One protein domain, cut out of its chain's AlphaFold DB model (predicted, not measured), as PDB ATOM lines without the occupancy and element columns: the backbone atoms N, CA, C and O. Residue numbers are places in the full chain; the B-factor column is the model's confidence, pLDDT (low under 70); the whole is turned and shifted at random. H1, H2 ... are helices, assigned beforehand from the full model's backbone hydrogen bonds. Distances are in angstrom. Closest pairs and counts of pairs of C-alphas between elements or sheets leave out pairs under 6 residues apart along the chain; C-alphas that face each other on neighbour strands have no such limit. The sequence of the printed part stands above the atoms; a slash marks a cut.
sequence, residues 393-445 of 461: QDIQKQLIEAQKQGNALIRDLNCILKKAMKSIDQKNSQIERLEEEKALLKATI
ATOM      1  N   GLN A 393     -14.342 -86.965  57.992       75.06
ATOM      2  CA  GLN A 393     -13.297 -87.429  58.914       75.06
ATOM      3  C   GLN A 393     -11.984 -86.638  58.781       75.06
ATOM      4  O   GLN A 393     -11.308 -86.403  59.785       75.06
ATOM      5  N   ASP A 394     -11.636 -86.188  57.573       73.75
ATOM      6  CA  ASP A 394     -10.420 -85.402  57.332       73.75
ATOM      7  C   ASP A 394     -10.539 -84.003  57.944       73.75
ATOM      8  O   ASP A 394      -9.608 -83.523  58.591       73.75
ATOM      9  N   ILE A 395     -11.717 -83.381  57.816       75.62
ATOM     10  CA  ILE A 395     -12.020 -82.086  58.442       75.62
ATOM     11  C   ILE A 395     -11.982 -82.217  59.965       75.62
ATOM     12  O   ILE A 395     -11.432 -81.355  60.646       75.62
ATOM     13  N   GLN A 396     -12.514 -83.312  60.515       75.06
ATOM     14  CA  GLN A 396     -12.513 -83.554  61.956       75.06
ATOM     15  C   GLN A 396     -11.092 -83.723  62.516       75.06
ATOM     16  O   GLN A 396     -10.779 -83.156  63.562       75.06
ATOM     17  N   LYS A 397     -10.214 -84.444  61.806       74.94
ATOM     18  CA  LYS A 397      -8.796 -84.588  62.176       74.94
ATOM     19  C   LYS A 397      -8.061 -83.247  62.139       74.94
ATOM     20  O   LYS A 397      -7.352 -82.925  63.087       74.94
ATOM     21  N   GLN A 398      -8.275 -82.447  61.093       74.44
ATOM     22  CA  GLN A 398      -7.689 -81.104  60.984       74.44
ATOM     23  C   GLN A 398      -8.183 -80.166  62.098       74.44
ATOM     24  O   GLN A 398      -7.407 -79.374  62.625       74.44
ATOM     25  N   LEU A 399      -9.449 -80.290  62.506       71.88
ATOM     26  CA  LEU A 399     -10.052 -79.477  63.564       71.88
ATOM     27  C   LEU A 399      -9.495 -79.824  64.953       71.88
ATOM     28  O   LEU A 399      -9.167 -78.920  65.718       71.88
ATOM     29  N   ILE A 400      -9.332 -81.116  65.260       73.50
ATOM     30  CA  ILE A 400      -8.707 -81.583  66.512       73.50
ATOM     31  C   ILE A 400      -7.264 -81.076  66.613       73.50
ATOM     32  O   ILE A 400      -6.830 -80.622  67.672       73.50
ATOM     33  N   GLU A 401      -6.523 -81.111  65.507       69.56
ATOM     34  CA  GLU A 401      -5.129 -80.670  65.480       69.56
ATOM     35  C   GLU A 401      -5.006 -79.140  65.602       69.56
ATOM     36  O   GLU A 401      -4.160 -78.643  66.346       69.56
ATOM     37  N   ALA A 402      -5.912 -78.383  64.972       66.00
ATOM     38  CA  ALA A 402      -5.997 -76.930  65.127       66.00
ATOM     39  C   ALA A 402      -6.356 -76.505  66.567       66.00
ATOM     40  O   ALA A 402      -5.868 -75.483  67.049       66.00
ATOM     41  N   GLN A 403      -7.169 -77.300  67.274       67.19
ATOM     42  CA  GLN A 403      -7.504 -77.071  68.685       67.19
ATOM     43  C   GLN A 403      -6.323 -77.345  69.627       67.19
ATOM     44  O   GLN A 403      -6.140 -76.608  70.596       67.19
ATOM     45  N   LYS A 404      -5.483 -78.349  69.335       66.62
ATOM     46  CA  LYS A 404      -4.246 -78.614  70.099       66.62
ATOM     47  C   LYS A 404      -3.229 -77.475  70.010       66.62
ATOM     48  O   LYS A 404      -2.457 -77.285  70.942       66.62
ATOM     49  N   GLN A 405      -3.236 -76.707  68.919       64.19
ATOM     50  CA  GLN A 405      -2.335 -75.565  68.710       64.19
ATOM     51  C   GLN A 405      -2.771 -74.283  69.450       64.19
ATOM     52  O   GLN A 405      -2.202 -73.220  69.223       64.19
ATOM     53  N   GLY A 406      -3.760 -74.364  70.351       59.31
ATOM     54  CA  GLY A 406      -4.136 -73.256  71.236       59.31
ATOM     55  C   GLY A 406      -5.043 -72.195  70.604       59.31
ATOM     56  O   GLY A 406      -5.346 -71.193  71.249       59.31
ATOM     57  N   ASN A 407      -5.538 -72.410  69.382       58.31
ATOM     58  CA  ASN A 407      -6.552 -71.542  68.787       58.31
ATOM     59  C   ASN A 407      -7.918 -71.837  69.423       58.31
ATOM     60  O   ASN A 407      -8.621 -72.769  69.027       58.31
ATOM     61  N   ALA A 408      -8.308 -71.040  70.420       56.69
ATOM     62  CA  ALA A 408      -9.654 -71.071  70.983       56.69
ATOM     63  C   ALA A 408     -10.674 -70.673  69.898       56.69
ATOM     64  O   ALA A 408     -10.857 -69.499  69.583       56.69
ATOM     65  N   LEU A 409     -11.309 -71.670  69.274       56.22
ATOM     66  CA  LEU A 409     -12.237 -71.448  68.169       56.22
ATOM     67  C   LEU A 409     -13.561 -70.845  68.654       56.22
ATOM     68  O   LEU A 409     -14.293 -71.432  69.452       56.22
ATOM     69  N   ILE A 410     -13.881 -69.686  68.081       59.53
ATOM     70  CA  ILE A 410     -15.176 -69.002  68.124       59.53
ATOM     71  C   ILE A 410     -16.270 -70.009  67.723       59.53
ATOM     72  O   ILE A 410     -16.150 -70.675  66.692       59.53
ATOM     73  N   ARG A 411     -17.333 -70.143  68.532       60.28
ATOM     74  CA  ARG A 411     -18.440 -71.114  68.345       60.28
ATOM     75  C   ARG A 411     -18.971 -71.181  66.904       60.28
ATOM     76  O   ARG A 411     -19.340 -72.262  66.441       60.28
ATOM     77  N   ASP A 412     -18.953 -70.059  66.195       60.94
ATOM     78  CA  ASP A 412     -19.446 -69.930  64.823       60.94
ATOM     79  C   ASP A 412     -18.629 -70.736  63.804       60.94
ATOM     80  O   ASP A 412     -19.197 -71.333  62.887       60.94
ATOM     81  N   LEU A 413     -17.313 -70.861  63.995       65.81
ATOM     82  CA  LEU A 413     -16.434 -71.573  63.064       65.81
ATOM     83  C   LEU A 413     -16.656 -73.093  63.120       65.81
ATOM     84  O   LEU A 413     -16.707 -73.764  62.089       65.81
ATOM     85  N   ASN A 414     -16.919 -73.630  64.315       70.56
ATOM     86  CA  ASN A 414     -17.319 -75.029  64.489       70.56
ATOM     87  C   ASN A 414     -18.675 -75.329  63.830       70.56
ATOM     88  O   ASN A 414     -18.880 -76.424  63.306       70.56
ATOM     89  N   CYS A 415     -19.606 -74.369  63.837       72.06
ATOM     90  CA  CYS A 415     -20.892 -74.511  63.157       72.06
ATOM     91  C   CYS A 415     -20.715 -74.559  61.628       72.06
ATOM     92  O   CYS A 415     -21.288 -75.426  60.964       72.06
ATOM     93  N   ILE A 416     -19.869 -73.681  61.079       74.94
ATOM     94  CA  ILE A 416     -19.548 -73.637  59.645       74.94
ATOM     95  C   ILE A 416     -18.876 -74.940  59.195       74.94
ATOM     96  O   ILE A 416     -19.301 -75.541  58.208       74.94
ATOM     97  N   LEU A 417     -17.886 -75.433  59.944       74.44
ATOM     98  CA  LEU A 417     -17.173 -76.664  59.592       74.44
ATOM     99  C   LEU A 417     -18.063 -77.908  59.689       74.44
ATOM    100  O   LEU A 417     -18.004 -78.762  58.808       74.44
ATOM    101  N   LYS A 418     -18.978 -77.982  60.666       76.88
ATOM    102  CA  LYS A 418     -19.989 -79.055  60.717       76.88
ATOM    103  C   LYS A 418     -20.927 -79.037  59.506       76.88
ATOM    104  O   LYS A 418     -21.279 -80.098  58.992       76.88
ATOM    105  N   LYS A 419     -21.322 -77.851  59.023       81.94
ATOM    106  CA  LYS A 419     -22.112 -77.724  57.784       81.94
ATOM    107  C   LYS A 419     -21.309 -78.168  56.556       81.94
ATOM    108  O   LYS A 419     -21.858 -78.869  55.711       81.94
ATOM    109  N   ALA A 420     -20.021 -77.825  56.490       79.75
ATOM    110  CA  ALA A 420     -19.127 -78.259  55.416       79.75
ATOM    111  C   ALA A 420     -18.939 -79.786  55.400       79.75
ATOM    112  O   ALA A 420     -19.095 -80.402  54.349       79.75
ATOM    113  N   MET A 421     -18.716 -80.407  56.566       82.62
ATOM    114  CA  MET A 421     -18.655 -81.868  56.721       82.62
ATOM    115  C   MET A 421     -19.923 -82.538  56.181       82.62
ATOM    116  O   MET A 421     -19.844 -83.412  55.322       82.62
ATOM    117  N   LYS A 422     -21.102 -82.063  56.609       83.69
ATOM    118  CA  LYS A 422     -22.392 -82.610  56.163       83.69
ATOM    119  C   LYS A 422     -22.603 -82.453  54.653       83.69
ATOM    120  O   LYS A 422     -23.160 -83.345  54.021       83.69
ATOM    121  N   SER A 423     -22.164 -81.336  54.071       83.62
ATOM    122  CA  SER A 423     -22.278 -81.096  52.631       83.62
ATOM    123  C   SER A 423     -21.370 -82.014  51.807       83.62
ATOM    124  O   SER A 423     -21.794 -82.478  50.750       83.62
ATOM    125  N   ILE A 424     -20.152 -82.291  52.282       84.00
ATOM    126  CA  ILE A 424     -19.219 -83.212  51.618       84.00
ATOM    127  C   ILE A 424     -19.738 -84.647  51.700       84.00
ATOM    128  O   ILE A 424     -19.780 -85.326  50.679       84.00
ATOM    129  N   ASP A 425     -20.236 -85.081  52.860       84.62
ATOM    130  CA  ASP A 425     -20.810 -86.426  53.010       84.62
ATOM    131  C   ASP A 425     -22.045 -86.624  52.115       84.62
ATOM    132  O   ASP A 425     -22.210 -87.675  51.492       84.62
ATOM    133  N   GLN A 426     -22.887 -85.592  51.974       86.12
ATOM    134  CA  GLN A 426     -24.012 -85.605  51.032       86.12
ATOM    135  C   GLN A 426     -23.551 -85.726  49.575       86.12
ATOM    136  O   GLN A 426     -24.150 -86.482  48.812       86.12
ATOM    137  N   LYS A 427     -22.490 -85.010  49.184       85.88
ATOM    138  CA  LYS A 427     -21.916 -85.091  47.833       85.88
ATOM    139  C   LYS A 427     -21.304 -86.459  47.557       85.88
ATOM    140  O   LYS A 427     -21.574 -87.022  46.504       85.88
ATOM    141  N   ASN A 428     -20.549 -87.010  48.503       84.50
ATOM    142  CA  ASN A 428     -19.954 -88.338  48.367       84.50
ATOM    143  C   ASN A 428     -21.043 -89.414  48.244       84.50
ATOM    144  O   ASN A 428     -20.981 -90.237  47.338       84.50
ATOM    145  N   SER A 429     -22.115 -89.314  49.038       87.06
ATOM    146  CA  SER A 429     -23.279 -90.209  48.925       87.06
ATOM    147  C   SER A 429     -23.995 -90.089  47.569       87.06
ATOM    148  O   SER A 429     -24.515 -91.070  47.044       87.06
ATOM    149  N   GLN A 430     -24.072 -88.883  46.994       88.06
ATOM    150  CA  GLN A 430     -24.643 -88.678  45.654       88.06
ATOM    151  C   GLN A 430     -23.760 -89.269  44.556       88.06
ATOM    152  O   GLN A 430     -24.286 -89.844  43.608       88.06
ATOM    153  N   ILE A 431     -22.438 -89.122  44.677       86.88
ATOM    154  CA  ILE A 431     -21.473 -89.692  43.731       86.88
ATOM    155  C   ILE A 431     -21.599 -91.216  43.716       86.88
ATOM    156  O   ILE A 431     -21.729 -91.789  42.640       86.88
ATOM    157  N   GLU A 432     -21.662 -91.849  44.887       87.31
ATOM    158  CA  GLU A 432     -21.796 -93.305  45.005       87.31
ATOM    159  C   GLU A 432     -23.091 -93.815  44.345       87.31
ATOM    160  O   GLU A 432     -23.047 -94.715  43.508       87.31
ATOM    161  N   ARG A 433     -24.233 -93.149  44.578       90.38
ATOM    162  CA  ARG A 433     -25.502 -93.482  43.892       90.38
ATOM    163  C   ARG A 433     -25.420 -93.346  42.371       90.38
ATOM    164  O   ARG A 433     -25.964 -94.176  41.647       90.38
ATOM    165  N   LEU A 434     -24.766 -92.296  41.872       88.44
ATOM    166  CA  LEU A 434     -24.595 -92.085  40.430       88.44
ATOM    167  C   LEU A 434     -23.671 -93.139  39.809       88.44
ATOM    168  O   LEU A 434     -23.854 -93.520  38.651       88.44
ATOM    169  N   GLU A 435     -22.675 -93.612  40.554       87.94
ATOM    170  CA  GLU A 435     -21.796 -94.694  40.117       87.94
ATOM    171  C   GLU A 435     -22.531 -96.038  40.050       87.94
ATOM    172  O   GLU A 435     -22.372 -96.758  39.059       87.94
ATOM    173  N   GLU A 436     -23.403 -96.333  41.017       90.62
ATOM    174  CA  GLU A 436     -24.295 -97.501  40.991       90.62
ATOM    175  C   GLU A 436     -25.268 -97.457  39.801       90.62
ATOM    176  O   GLU A 436     -25.380 -98.425  39.043       90.62
ATOM    177  N   GLU A 437     -25.925 -96.317  39.569       89.62
ATOM    178  CA  GLU A 437     -26.851 -96.134  38.443       89.62
ATOM    179  C   GLU A 437     -26.131 -96.304  37.094       89.62
ATOM    180  O   GLU A 437     -26.609 -96.986  36.180       89.62
ATOM    181  N   LYS A 438     -24.919 -95.753  36.984       87.44
ATOM    182  CA  LYS A 438     -24.059 -95.920  35.809       87.44
ATOM    183  C   LYS A 438     -23.646 -97.376  35.597       87.44
ATOM    184  O   LYS A 438     -23.535 -97.804  34.445       87.44
ATOM    185  N   ALA A 439     -23.405 -98.140  36.663       89.00
ATOM    186  CA  ALA A 439     -23.097 -99.565  36.572       89.00
ATOM    187  C   ALA A 439     -24.308-100.373  36.069       89.00
ATOM    188  O   ALA A 439     -24.161-101.183  35.150       89.00
ATOM    189  N   LEU A 440     -25.510-100.083  36.577       90.25
ATOM    190  CA  LEU A 440     -26.774-100.680  36.126       90.25
ATOM    191  C   LEU A 440     -27.064-100.394  34.649       90.25
ATOM    192  O   LEU A 440     -27.359-101.313  33.881       90.25
ATOM    193  N   LEU A 441     -26.926 -99.140  34.213       86.88
ATOM    194  CA  LEU A 441     -27.118 -98.768  32.809       86.88
ATOM    195  C   LEU A 441     -26.141 -99.507  31.890       86.88
ATOM    196  O   LEU A 441     -26.548-100.017  30.846       86.88
ATOM    197  N   LYS A 442     -24.871 -99.628  32.293       87.88
ATOM    198  CA  LYS A 442     -23.875-100.400  31.537       87.88
ATOM    199  C   LYS A 442     -24.239-101.880  31.435       87.88
ATOM    200  O   LYS A 442     -24.138-102.439  30.346       87.88
ATOM    201  N   ALA A 443     -24.693-102.498  32.525       85.38
ATOM    202  CA  ALA A 443     -25.154-103.886  32.512       85.38
ATOM    203  C   ALA A 443     -26.385-104.074  31.602       85.38
ATOM    204  O   ALA A 443     -26.469-105.046  30.855       85.38
ATOM    205  N   THR A 444     -27.305-103.106  31.598       84.31
ATOM    206  CA  THR A 444     -28.520-103.132  30.766       84.31
ATOM    207  C   THR A 444     -28.207-102.983  29.274       84.31
ATOM    208  O   THR A 444     -28.829-103.641  28.439       84.31
ATOM    209  N   ILE A 445     -27.236-102.131  28.927       82.75
ATOM    210  CA  ILE A 445     -26.736-101.989  27.553       82.75
ATOM    211  C   ILE A 445     -26.084-103.295  27.100       82.75
ATOM    212  O   ILE A 445     -26.451-103.795  26.042       82.75
TER     213      ILE A 445
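This is residues 393 to 445 of the 461 residues of the protein "HTH CENPB-type domain-containing protein" of Fusarium oxysporum (strain Fo5176) (UniProt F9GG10). A short helix, H1, leads through a wide loop into one long, straight helix, H2, and the two make a lopsided open hook. H1 is loosely beside the first part of H2, and residues 426 to 445 of H2 stick out as a free arm. The printed part has 53 residues, all helix by class, H1 then H2; it is extended, with a radius of gyration of the C-alphas of 17.4 A, a rod spanning 57 by 18 by 6 A.

Start at H1, residues 393 to 404, and look across to H2, residues 411 to 445. They are close but not clearly touching; their closest C-alphas, of Ile 395 and Met 421, are 6.9 A apart. They run opposite ways at a shallow tilt of 18 degrees. In both, every O i to N i+4 pair is within hydrogen-bond range.

Find C-alpha 393 at (-13.297, -87.429, 58.914), where H1 begins its 16.9 A. H2 runs 51.8 A to C-alpha 445 at (-26.736, -101.989, 27.553).

The C-alphas farthest apart, of Gly 406 and Ile 445, are 57.0 A apart. The printed part has no cut, and the six-residue link is short. Look for pLDDT under 70 at residues 401 to 413.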